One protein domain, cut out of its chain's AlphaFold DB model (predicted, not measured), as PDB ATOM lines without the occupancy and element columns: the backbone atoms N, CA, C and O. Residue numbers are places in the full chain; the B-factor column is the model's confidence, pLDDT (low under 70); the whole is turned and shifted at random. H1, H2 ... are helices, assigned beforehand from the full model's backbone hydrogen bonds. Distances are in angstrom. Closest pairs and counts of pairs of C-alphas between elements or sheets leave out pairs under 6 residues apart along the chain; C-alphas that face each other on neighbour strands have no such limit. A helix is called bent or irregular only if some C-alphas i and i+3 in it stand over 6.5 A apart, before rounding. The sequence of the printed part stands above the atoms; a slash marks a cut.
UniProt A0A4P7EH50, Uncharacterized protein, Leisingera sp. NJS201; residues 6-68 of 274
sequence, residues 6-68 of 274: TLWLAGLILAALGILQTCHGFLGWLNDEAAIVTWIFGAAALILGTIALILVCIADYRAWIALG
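Overview. This is residues 6 to 68 of the 274 residues of an uncharacterized protein of Leisingera sp. NJS201 (UniProt A0A4P7EH50). One long, straight helix, H2, makes the length of this model, and a shorter helix, H1, runs back alongside its inner stretch without close packing, the two joined by a long loop that folds the chain round at one end. The far part of H2, residues 54 to 66, sticks out beyond H1. The printed part has 63 residues, with two named helices in the order H1, H2 and no named strand, and its class is all helix. It is extended, with a radius of gyration of the C-alphas of 16.9 A, and the C-alphas span 57 by 20 by 14 A, a rod.

Along the chain. H2 is residues 33 to 66, 49.1 A from first to last C-alpha, from C-alpha 33 at (-6.127, 22.892, -17.392) to C-alpha 66 at (-44.102, 52.393, -27.294). H1 is residues 6 to 20, 21.3 A long, and begins with C-alpha 6 at (-35.276, 28.893, -34.024).

Arrangement. H1 and H2 are near each other, with 15 pairs of C-alphas within 10 A; their closest C-alphas are 8.0 A apart. The N-to-C direction of H2 has x -0.78, y 0.60 and z -0.18, and that of H1 has x 0.51, y -0.59 and z 0.63. Residues 20 to 38, of which 33 to 38 belong to H2, stand free. Residues 54 to 68, of which 54 to 66 belong to H2, stand free too. In H2 and H1 every O i to N i+4 pair is within hydrogen-bond range, and neither helix is bent.

Size, cuts and confidence. The two C-alphas farthest apart, those of Gly 28 and Gly 68, are 57.0 A apart. The link from H1 to H2, residues 21 to 32, is long. The printed part has no cut. The mean pLDDT of the printed part is 76.0; residues 6 to 31 are under 70, and the mean is 92 for H2 but 53 for H1.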
ATOM      1  N   THR A   6     -35.344  30.358 -33.913       50.47
ATOM      2  CA  THR A   6     -35.276  28.893 -34.024       50.47
ATOM      3  C   THR A   6     -33.848  28.362 -34.198       50.47
ATOM      4  O   THR A   6     -33.501  27.344 -33.603       50.47
ATOM      5  N   LEU A   7     -32.994  29.066 -34.953       50.53
ATOM      6  CA  LEU A   7     -31.586  28.681 -35.131       50.53
ATOM      7  C   LEU A   7     -30.760  28.933 -33.858       50.53
ATOM      8  O   LEU A   7     -29.848  28.169 -33.551       50.53
ATOM      9  N   TRP A   8     -31.121  29.954 -33.079       52.00
ATOM     10  CA  TRP A   8     -30.479  30.257 -31.798       52.00
ATOM     11  C   TRP A   8     -30.859  29.262 -30.697       52.00
ATOM     12  O   TRP A   8     -29.996  28.826 -29.938       52.00
ATOM     13  N   LEU A   9     -32.126  28.841 -30.648       51.62
ATOM     14  CA  LEU A   9     -32.585  27.787 -29.737       51.62
ATOM     15  C   LEU A   9     -31.915  26.440 -30.043       51.62
ATOM     16  O   LEU A   9     -31.503  25.746 -29.119       51.62
ATOM     17  N   ALA A  10     -31.727  26.102 -31.325       51.72
ATOM     18  CA  ALA A  10     -30.975  24.911 -31.720       51.72
ATOM     19  C   ALA A  10     -29.503  24.979 -31.269       51.72
ATOM     20  O   ALA A  10     -28.974  23.993 -30.757       51.72
ATOM     21  N   GLY A  11     -28.862  26.151 -31.374       55.88
ATOM     22  CA  GLY A  11     -27.500  26.375 -30.876       55.88
ATOM     23  C   GLY A  11     -27.370  26.224 -29.354       55.88
ATOM     24  O   GLY A  11     -26.431  25.589 -28.879       55.88
ATOM     25  N   LEU A  12     -28.338  26.735 -28.585       56.91
ATOM     26  CA  LEU A  12     -28.369  26.601 -27.122       56.91
ATOM     27  C   LEU A  12     -28.630  25.159 -26.662       56.91
ATOM     28  O   LEU A  12     -28.027  24.713 -25.688       56.91
ATOM     29  N   ILE A  13     -29.479  24.408 -27.370       59.53
ATOM     30  CA  ILE A  13     -29.749  22.992 -27.069       59.53
ATOM     31  C   ILE A  13     -28.519  22.127 -27.372       59.53
ATOM     32  O   ILE A  13     -28.173  21.263 -26.571       59.53
ATOM     33  N   LEU A  14     -27.815  22.382 -28.480       54.22
ATOM     34  CA  LEU A  14     -26.567  21.682 -28.806       54.22
ATOM     35  C   LEU A  14     -25.451  21.999 -27.796       54.22
ATOM     36  O   LEU A  14     -24.724  21.092 -27.392       54.22
ATOM     37  N   ALA A  15     -25.363  23.247 -27.320       56.28
ATOM     38  CA  ALA A  15     -24.446  23.627 -26.245       56.28
ATOM     39  C   ALA A  15     -24.795  22.939 -24.909       56.28
ATOM     40  O   ALA A  15     -23.906  22.450 -24.216       56.28
ATOM     41  N   ALA A  16     -26.085  22.828 -24.573       54.38
ATOM     42  CA  ALA A  16     -26.552  22.128 -23.374       54.38
ATOM     43  C   ALA A  16     -26.342  20.600 -23.444       54.38
ATOM     44  O   ALA A  16     -26.011  19.976 -22.436       54.38
ATOM     45  N   LEU A  17     -26.482  19.990 -24.625       51.09
ATOM     46  CA  LEU A  17     -26.217  18.562 -24.840       51.09
ATOM     47  C   LEU A  17     -24.718  18.235 -24.769       51.09
ATOM     48  O   LEU A  17     -24.356  17.204 -24.204       51.09
ATOM     49  N   GLY A  18     -23.850  19.138 -25.239       54.75
ATOM     50  CA  GLY A  18     -22.399  19.028 -25.048       54.75
ATOM     51  C   GLY A  18     -21.982  19.034 -23.570       54.75
ATOM     52  O   GLY A  18     -21.040  18.340 -23.199       54.75
ATOM     53  N   ILE A  19     -22.727  19.744 -22.716       54.16
ATOM     54  CA  ILE A  19     -22.506  19.793 -21.260       54.16
ATOM     55  C   ILE A  19     -22.956  18.492 -20.564       54.16
ATOM     56  O   ILE A  19     -22.346  18.076 -19.579       54.16
ATOM     57  N   LEU A  20     -23.984  17.801 -21.076       47.94
ATOM     58  CA  LEU A  20     -24.486  16.562 -20.463       47.94
ATOM     59  C   LEU A  20     -23.580  15.341 -20.708       47.94
ATOM     60  O   LEU A  20     -23.559  14.417 -19.894       47.94
ATOM     61  N   GLN A  21     -22.828  15.323 -21.810       49.75
ATOM     62  CA  GLN A  21     -22.051  14.153 -22.232       49.75
ATOM     63  C   GLN A  21     -20.746  13.952 -21.430       49.75
ATOM     64  O   GLN A  21     -20.119  12.900 -21.530       49.75
ATOM     65  N   THR A  22     -20.359  14.908 -20.576       52.66
ATOM     66  CA  THR A  22     -19.114  14.864 -19.777       52.66
ATOM     67  C   THR A  22     -19.298  14.459 -18.306       52.66
ATOM     68  O   THR A  22     -18.328  14.408 -17.551       52.66
ATOM     69  N   CYS A  23     -20.510  14.111 -17.865       50.12
ATOM     70  CA  CYS A  23     -20.813  13.843 -16.450       50.12
ATOM     71  C   CYS A  23     -20.377  12.458 -15.910       50.12
ATOM     72  O   CYS A  23     -20.896  12.021 -14.886       50.12
ATOM     73  N   HIS A  24     -19.442  11.742 -16.543       50.28
ATOM     74  CA  HIS A  24     -18.945  10.437 -16.052       50.28
ATOM     75  C   HIS A  24     -17.493  10.445 -15.527       50.28
ATOM     76  O   HIS A  24     -16.937   9.386 -15.256       50.28
ATOM     77  N   GLY A  25     -16.881  11.618 -15.305       53.47
ATOM     78  CA  GLY A  25     -15.477  11.723 -14.861       53.47
ATOM     79  C   GLY A  25     -15.157  12.881 -13.907       53.47
ATOM     80  O   GLY A  25     -14.083  13.468 -14.004       53.47
ATOM     81  N   PHE A  26     -16.063  13.229 -12.987       53.81
ATOM     82  CA  PHE A  26     -16.007  14.467 -12.185       53.81
ATOM     83  C   PHE A  26     -14.749  14.645 -11.296       53.81
ATOM     84  O   PHE A  26     -14.438  15.767 -10.910       53.81
ATOM     85  N   LEU A  27     -13.982  13.585 -11.003       50.06
ATOM     86  CA  LEU A  27     -12.776  13.656 -10.153       50.06
ATOM     87  C   LEU A  27     -11.437  13.716 -10.921       50.06
ATOM     88  O   LEU A  27     -10.457  14.194 -10.364       50.06
ATOM     89  N   GLY A  28     -11.379  13.289 -12.190       52.69
ATOM     90  CA  GLY A  28     -10.185  13.449 -13.047       52.69
ATOM     91  C   GLY A  28     -10.140  14.790 -13.792       52.69
ATOM     92  O   GLY A  28      -9.092  15.211 -14.268       52.69
ATOM     93  N   TRP A  29     -11.286  15.469 -13.853       53.59
ATOM     94  CA  TRP A  29     -11.544  16.690 -14.618       53.59
ATOM     95  C   TRP A  29     -10.897  17.962 -14.035       53.59
ATOM     96  O   TRP A  29     -10.565  18.877 -14.780       53.59
ATOM     97  N   LEU A  30     -10.656  18.016 -12.720       54.50
ATOM     98  CA  LEU A  30     -10.062  19.185 -12.050       54.50
ATOM     99  C   LEU A  30      -8.543  19.340 -12.268       54.50
ATOM    100  O   LEU A  30      -7.991  20.373 -11.906       54.50
ATOM    101  N   ASN A  31      -7.874  18.339 -12.852       60.41
ATOM    102  CA  ASN A  31      -6.427  18.359 -13.107       60.41
ATOM    103  C   ASN A  31      -6.069  18.644 -14.577       60.41
ATOM    104  O   ASN A  31      -4.889  18.653 -14.922       60.41
ATOM    105  N   ASP A  32      -7.064  18.855 -15.443       73.50
ATOM    106  CA  ASP A  32      -6.867  19.162 -16.860       73.50
ATOM    107  C   ASP A  32      -7.133  20.655 -17.105       73.50
ATOM    108  O   ASP A  32      -8.277  21.105 -17.220       73.50
ATOM    109  N   GLU A  33      -6.057  21.444 -17.162       73.25
ATOM    110  CA  GLU A  33      -6.127  22.892 -17.392       73.25
ATOM    111  C   GLU A  33      -6.873  23.242 -18.692       73.25
ATOM    112  O   GLU A  33      -7.606  24.232 -18.737       73.25
ATOM    113  N   ALA A  34      -6.766  22.410 -19.737       73.00
ATOM    114  CA  ALA A  34      -7.461  22.639 -21.002       73.00
ATOM    115  C   ALA A  34      -8.978  22.415 -20.870       73.00
ATOM    116  O   ALA A  34      -9.774  23.156 -21.465       73.00
ATOM    117  N   ALA A  35      -9.393  21.445 -20.051       74.69
ATOM    118  CA  ALA A  35     -10.802  21.202 -19.746       74.69
ATOM    119  C   ALA A  35     -11.421  22.356 -18.938       74.69
ATOM    120  O   ALA A  35     -12.543  22.778 -19.237       74.69
ATOM    121  N   ILE A  36     -10.678  22.913 -17.974       78.62
ATOM    122  CA  ILE A  36     -11.100  24.076 -17.177       78.62
ATOM    123  C   ILE A  36     -11.266  25.311 -18.069       78.62
ATOM    124  O   ILE A  36     -12.305  25.971 -18.028       78.62
ATOM    125  N   VAL A  37     -10.279  25.602 -18.920       80.94
ATOM    126  CA  VAL A  37     -10.312  26.750 -19.839       80.94
ATOM    127  C   VAL A  37     -11.490  26.649 -20.813       80.94
ATOM    128  O   VAL A  37     -12.238  27.614 -20.982       80.94
ATOM    129  N   THR A  38     -11.720  25.470 -21.396       83.62
ATOM    130  CA  THR A  38     -12.859  25.222 -22.300       83.62
ATOM    131  C   THR A  38     -14.198  25.460 -21.599       83.62
ATOM    132  O   THR A  38     -15.089  26.100 -22.163       83.62
ATOM    133  N   TRP A  39     -14.338  25.009 -20.351       86.69
ATOM    134  CA  TRP A  39     -15.541  25.240 -19.553       86.69
ATOM    135  C   TRP A  39     -15.763  26.710 -19.220       86.69
ATOM    136  O   TRP A  39     -16.890  27.184 -19.344       86.69
ATOM    137  N   ILE A  40     -14.715  27.445 -18.842       90.81
ATOM    138  CA  ILE A  40     -14.807  28.886 -18.570       90.81
ATOM    139  C   ILE A  40     -15.314  29.622 -19.811       90.81
ATOM    140  O   ILE A  40     -16.255  30.408 -19.710       90.81
ATOM    141  N   PHE A  41     -14.747  29.337 -20.987       91.62
ATOM    142  CA  PHE A  41     -15.206  29.947 -22.235       91.62
ATOM    143  C   PHE A  41     -16.638  29.536 -22.593       91.62
ATOM    144  O   PHE A  41     -17.423  30.392 -23.001       91.62
ATOM    145  N   GLY A  42     -17.009  28.269 -22.389       92.19
ATOM    146  CA  GLY A  42     -18.375  27.785 -22.599       92.19
ATOM    147  C   GLY A  42     -19.397  28.472 -21.688       92.19
ATOM    148  O   GLY A  42     -20.421  28.966 -22.163       92.19
ATOM    149  N   ALA A  43     -19.101  28.579 -20.389       93.00
ATOM    150  CA  ALA A  43     -19.958  29.266 -19.424       93.00
ATOM    151  C   ALA A  43     -20.043  30.771 -19.719       93.00
ATOM    152  O   ALA A  43     -21.136  31.334 -19.712       93.00
ATOM    153  N   ALA A  44     -18.917  31.420 -20.034       94.81
ATOM    154  CA  ALA A  44     -18.891  32.832 -20.403       94.81
ATOM    155  C   ALA A  44     -19.719  33.103 -21.669       94.81
ATOM    156  O   ALA A  44     -20.515  34.039 -21.685       94.81
ATOM    157  N   ALA A  45     -19.596  32.262 -22.701       95.25
ATOM    158  CA  ALA A  45     -20.392  32.376 -23.921       95.25
ATOM    159  C   ALA A  45     -21.895  32.198 -23.648       95.25
ATOM    160  O   ALA A  45     -22.702  32.972 -24.163       95.25
ATOM    161  N   LEU A  46     -22.277  31.238 -22.798       95.81
ATOM    162  CA  LEU A  46     -23.670  31.037 -22.395       95.81
ATOM    163  C   LEU A  46     -24.222  32.242 -21.619       95.81
ATOM    164  O   LEU A  46     -25.335  32.691 -21.895       95.81
ATOM    165  N   ILE A  47     -23.446  32.792 -20.681       96.31
ATOM    166  CA  ILE A  47     -23.828  33.974 -19.898       96.31
ATOM    167  C   ILE A  47     -23.992  35.186 -20.818       96.31
ATOM    168  O   ILE A  47     -25.040  35.830 -20.796       96.31
ATOM    169  N   LEU A  48     -23.000  35.475 -21.664       96.94
ATOM    170  CA  LEU A  48     -23.049  36.598 -22.603       96.94
ATOM    171  C   LEU A  48     -24.194  36.445 -23.609       96.94
ATOM    172  O   LEU A  48     -24.913  37.410 -23.862       96.94
ATOM    173  N   GLY A  49     -24.414  35.235 -24.130       96.56
ATOM    174  CA  GLY A  49     -25.540  34.930 -25.012       96.56
ATOM    175  C   GLY A  49     -26.891  35.133 -24.326       96.56
ATOM    176  O   GLY A  49     -27.798  35.727 -24.908       96.56
ATOM    177  N   THR A  50     -27.012  34.722 -23.062       95.94
ATOM    178  CA  THR A  50     -28.225  34.925 -22.256       95.94
ATOM    179  C   THR A  50     -28.470  36.408 -21.983       95.94
ATOM    180  O   THR A  50     -29.589  36.884 -22.160       95.94
ATOM    181  N   ILE A  51     -27.430  37.166 -21.619       97.50
ATOM    182  CA  ILE A  51     -27.523  38.618 -21.416       97.50
ATOM    183  C   ILE A  51     -27.946  39.309 -22.716       97.50
ATOM    184  O   ILE A  51     -28.878  40.110 -22.701       97.50
ATOM    185  N   ALA A  52     -27.319  38.974 -23.847       97.31
ATOM    186  CA  ALA A  52     -27.673  39.540 -25.145       97.31
ATOM    187  C   ALA A  52     -29.136  39.245 -25.516       97.31
ATOM    188  O   ALA A  52     -29.856  40.153 -25.933       97.31
ATOM    189  N   LEU A  53     -29.606  38.011 -25.296       96.38
ATOM    190  CA  LEU A  53     -31.003  37.635 -25.518       96.38
ATOM    191  C   LEU A  53     -31.959  38.443 -24.631       96.38
ATOM    192  O   LEU A  53     -32.956  38.965 -25.123       96.38
ATOM    193  N   ILE A  54     -31.643  38.593 -23.341       97.25
ATOM    194  CA  ILE A  54     -32.440  39.398 -22.407       97.25
ATOM    195  C   ILE A  54     -32.514  40.854 -22.879       97.25
ATOM    196  O   ILE A  54     -33.600  41.430 -22.897       97.25
ATOM    197  N   LEU A  55     -31.395  41.444 -23.306       97.69
ATOM    198  CA  LEU A  55     -31.362  42.821 -23.805       97.69
ATOM    199  C   LEU A  55     -32.209  42.998 -25.071       97.69
ATOM    200  O   LEU A  55     -32.941  43.984 -25.171       97.69
ATOM    201  N   VAL A  56     -32.172  42.036 -26.000       97.06
ATOM    202  CA  VAL A  56     -33.035  42.038 -27.193       97.06
ATOM    203  C   VAL A  56     -34.509  41.941 -26.802       97.06
ATOM    204  O   VAL A  56     -35.313  42.731 -27.292       97.06
ATOM    205  N   CYS A  57     -34.871  41.041 -25.884       97.06
ATOM    206  CA  CYS A  57     -36.242  40.923 -25.381       97.06
ATOM    207  C   CYS A  57     -36.720  42.209 -24.692       97.06
ATOM    208  O   CYS A  57     -37.855  42.626 -24.900       97.06
ATOM    209  N   ILE A  58     -35.863  42.868 -23.905       97.81
ATOM    210  CA  ILE A  58     -36.187  44.149 -23.257       97.81
ATOM    211  C   ILE A  58     -36.394  45.248 -24.302       97.81
ATOM    212  O   ILE A  58     -37.345  46.022 -24.184       97.81
ATOM    213  N   ALA A  59     -35.522  45.338 -25.309       97.62
ATOM    214  CA  ALA A  59     -35.641  46.330 -26.371       97.62
ATOM    215  C   ALA A  59     -36.923  46.128 -27.191       97.62
ATOM    216  O   ALA A  59     -37.663  47.083 -27.408       97.62
ATOM    217  N   ASP A  60     -37.221  44.885 -27.573       97.62
ATOM    218  CA  ASP A  60     -38.433  44.518 -28.308       97.62
ATOM    219  C   ASP A  60     -39.707  44.761 -27.482       97.62
ATOM    220  O   ASP A  60     -40.664  45.346 -27.985       97.62
ATOM    221  N   TYR A  61     -39.705  44.411 -26.192       97.69
ATOM    222  CA  TYR A  61     -40.806  44.720 -25.277       97.69
ATOM    223  C   TYR A  61     -41.057  46.226 -25.174       97.69
ATOM    224  O   TYR A  61     -42.198  46.674 -25.267       97.69
ATOM    225  N   ARG A  62     -39.996  47.024 -25.007       97.44
ATOM    226  CA  ARG A  62     -40.102  48.488 -24.935       97.44
ATOM    227  C   ARG A  62     -40.606  49.086 -26.243       97.44
ATOM    228  O   ARG A  62     -41.447  49.975 -26.192       97.44
ATOM    229  N   ALA A  63     -40.124  48.591 -27.382       96.38
ATOM    230  CA  ALA A  63     -40.598  49.014 -28.694       96.38
ATOM    231  C   ALA A  63     -42.089  48.701 -28.869       96.38
ATOM    232  O   ALA A  63     -42.834  49.567 -29.307       96.38
ATOM    233  N   TRP A  64     -42.537  47.512 -28.452       96.88
ATOM    234  CA  TRP A  64     -43.948  47.136 -28.488       96.88
ATOM    235  C   TRP A  64     -44.820  48.012 -27.582       96.88
ATOM    236  O   TRP A  64     -45.855  48.493 -28.024       96.88
ATOM    237  N   ILE A  65     -44.390  48.274 -26.344       96.56
ATOM    238  CA  ILE A  65     -45.104  49.178 -25.426       96.56
ATOM    239  C   ILE A  65     -45.180  50.604 -25.992       96.56
ATOM    240  O   ILE A  65     -46.196  51.275 -25.825       96.56
ATOM    241  N   ALA A  66     -44.134  51.065 -26.682       95.00
ATOM    242  CA  ALA A  66     -44.102  52.393 -27.294       95.00
ATOM    243  C   ALA A  66     -45.109  52.564 -28.448       95.00
ATOM    244  O   ALA A  66     -45.432  53.699 -28.786       95.00
ATOM    245  N   LEU A  67     -45.642  51.473 -29.013       94.38
ATOM    246  CA  LEU A  67     -46.732  51.524 -29.999       94.38
ATOM    247  C   LEU A  67     -48.074  51.965 -29.390       94.38
ATOM    248  O   LEU A  67     -49.022  52.246 -30.127       94.38
ATOM    249  N   GLY A  68     -48.157  52.021 -28.058       91.81
ATOM    250  CA  GLY A  68     -49.365  52.363 -27.322       91.81
ATOM    251  C   GLY A  68     -50.288  51.168 -27.095       91.81
ATOM    252  O   GLY A  68     -49.925  50.006 -27.287       91.81
TER     253      GLY A  68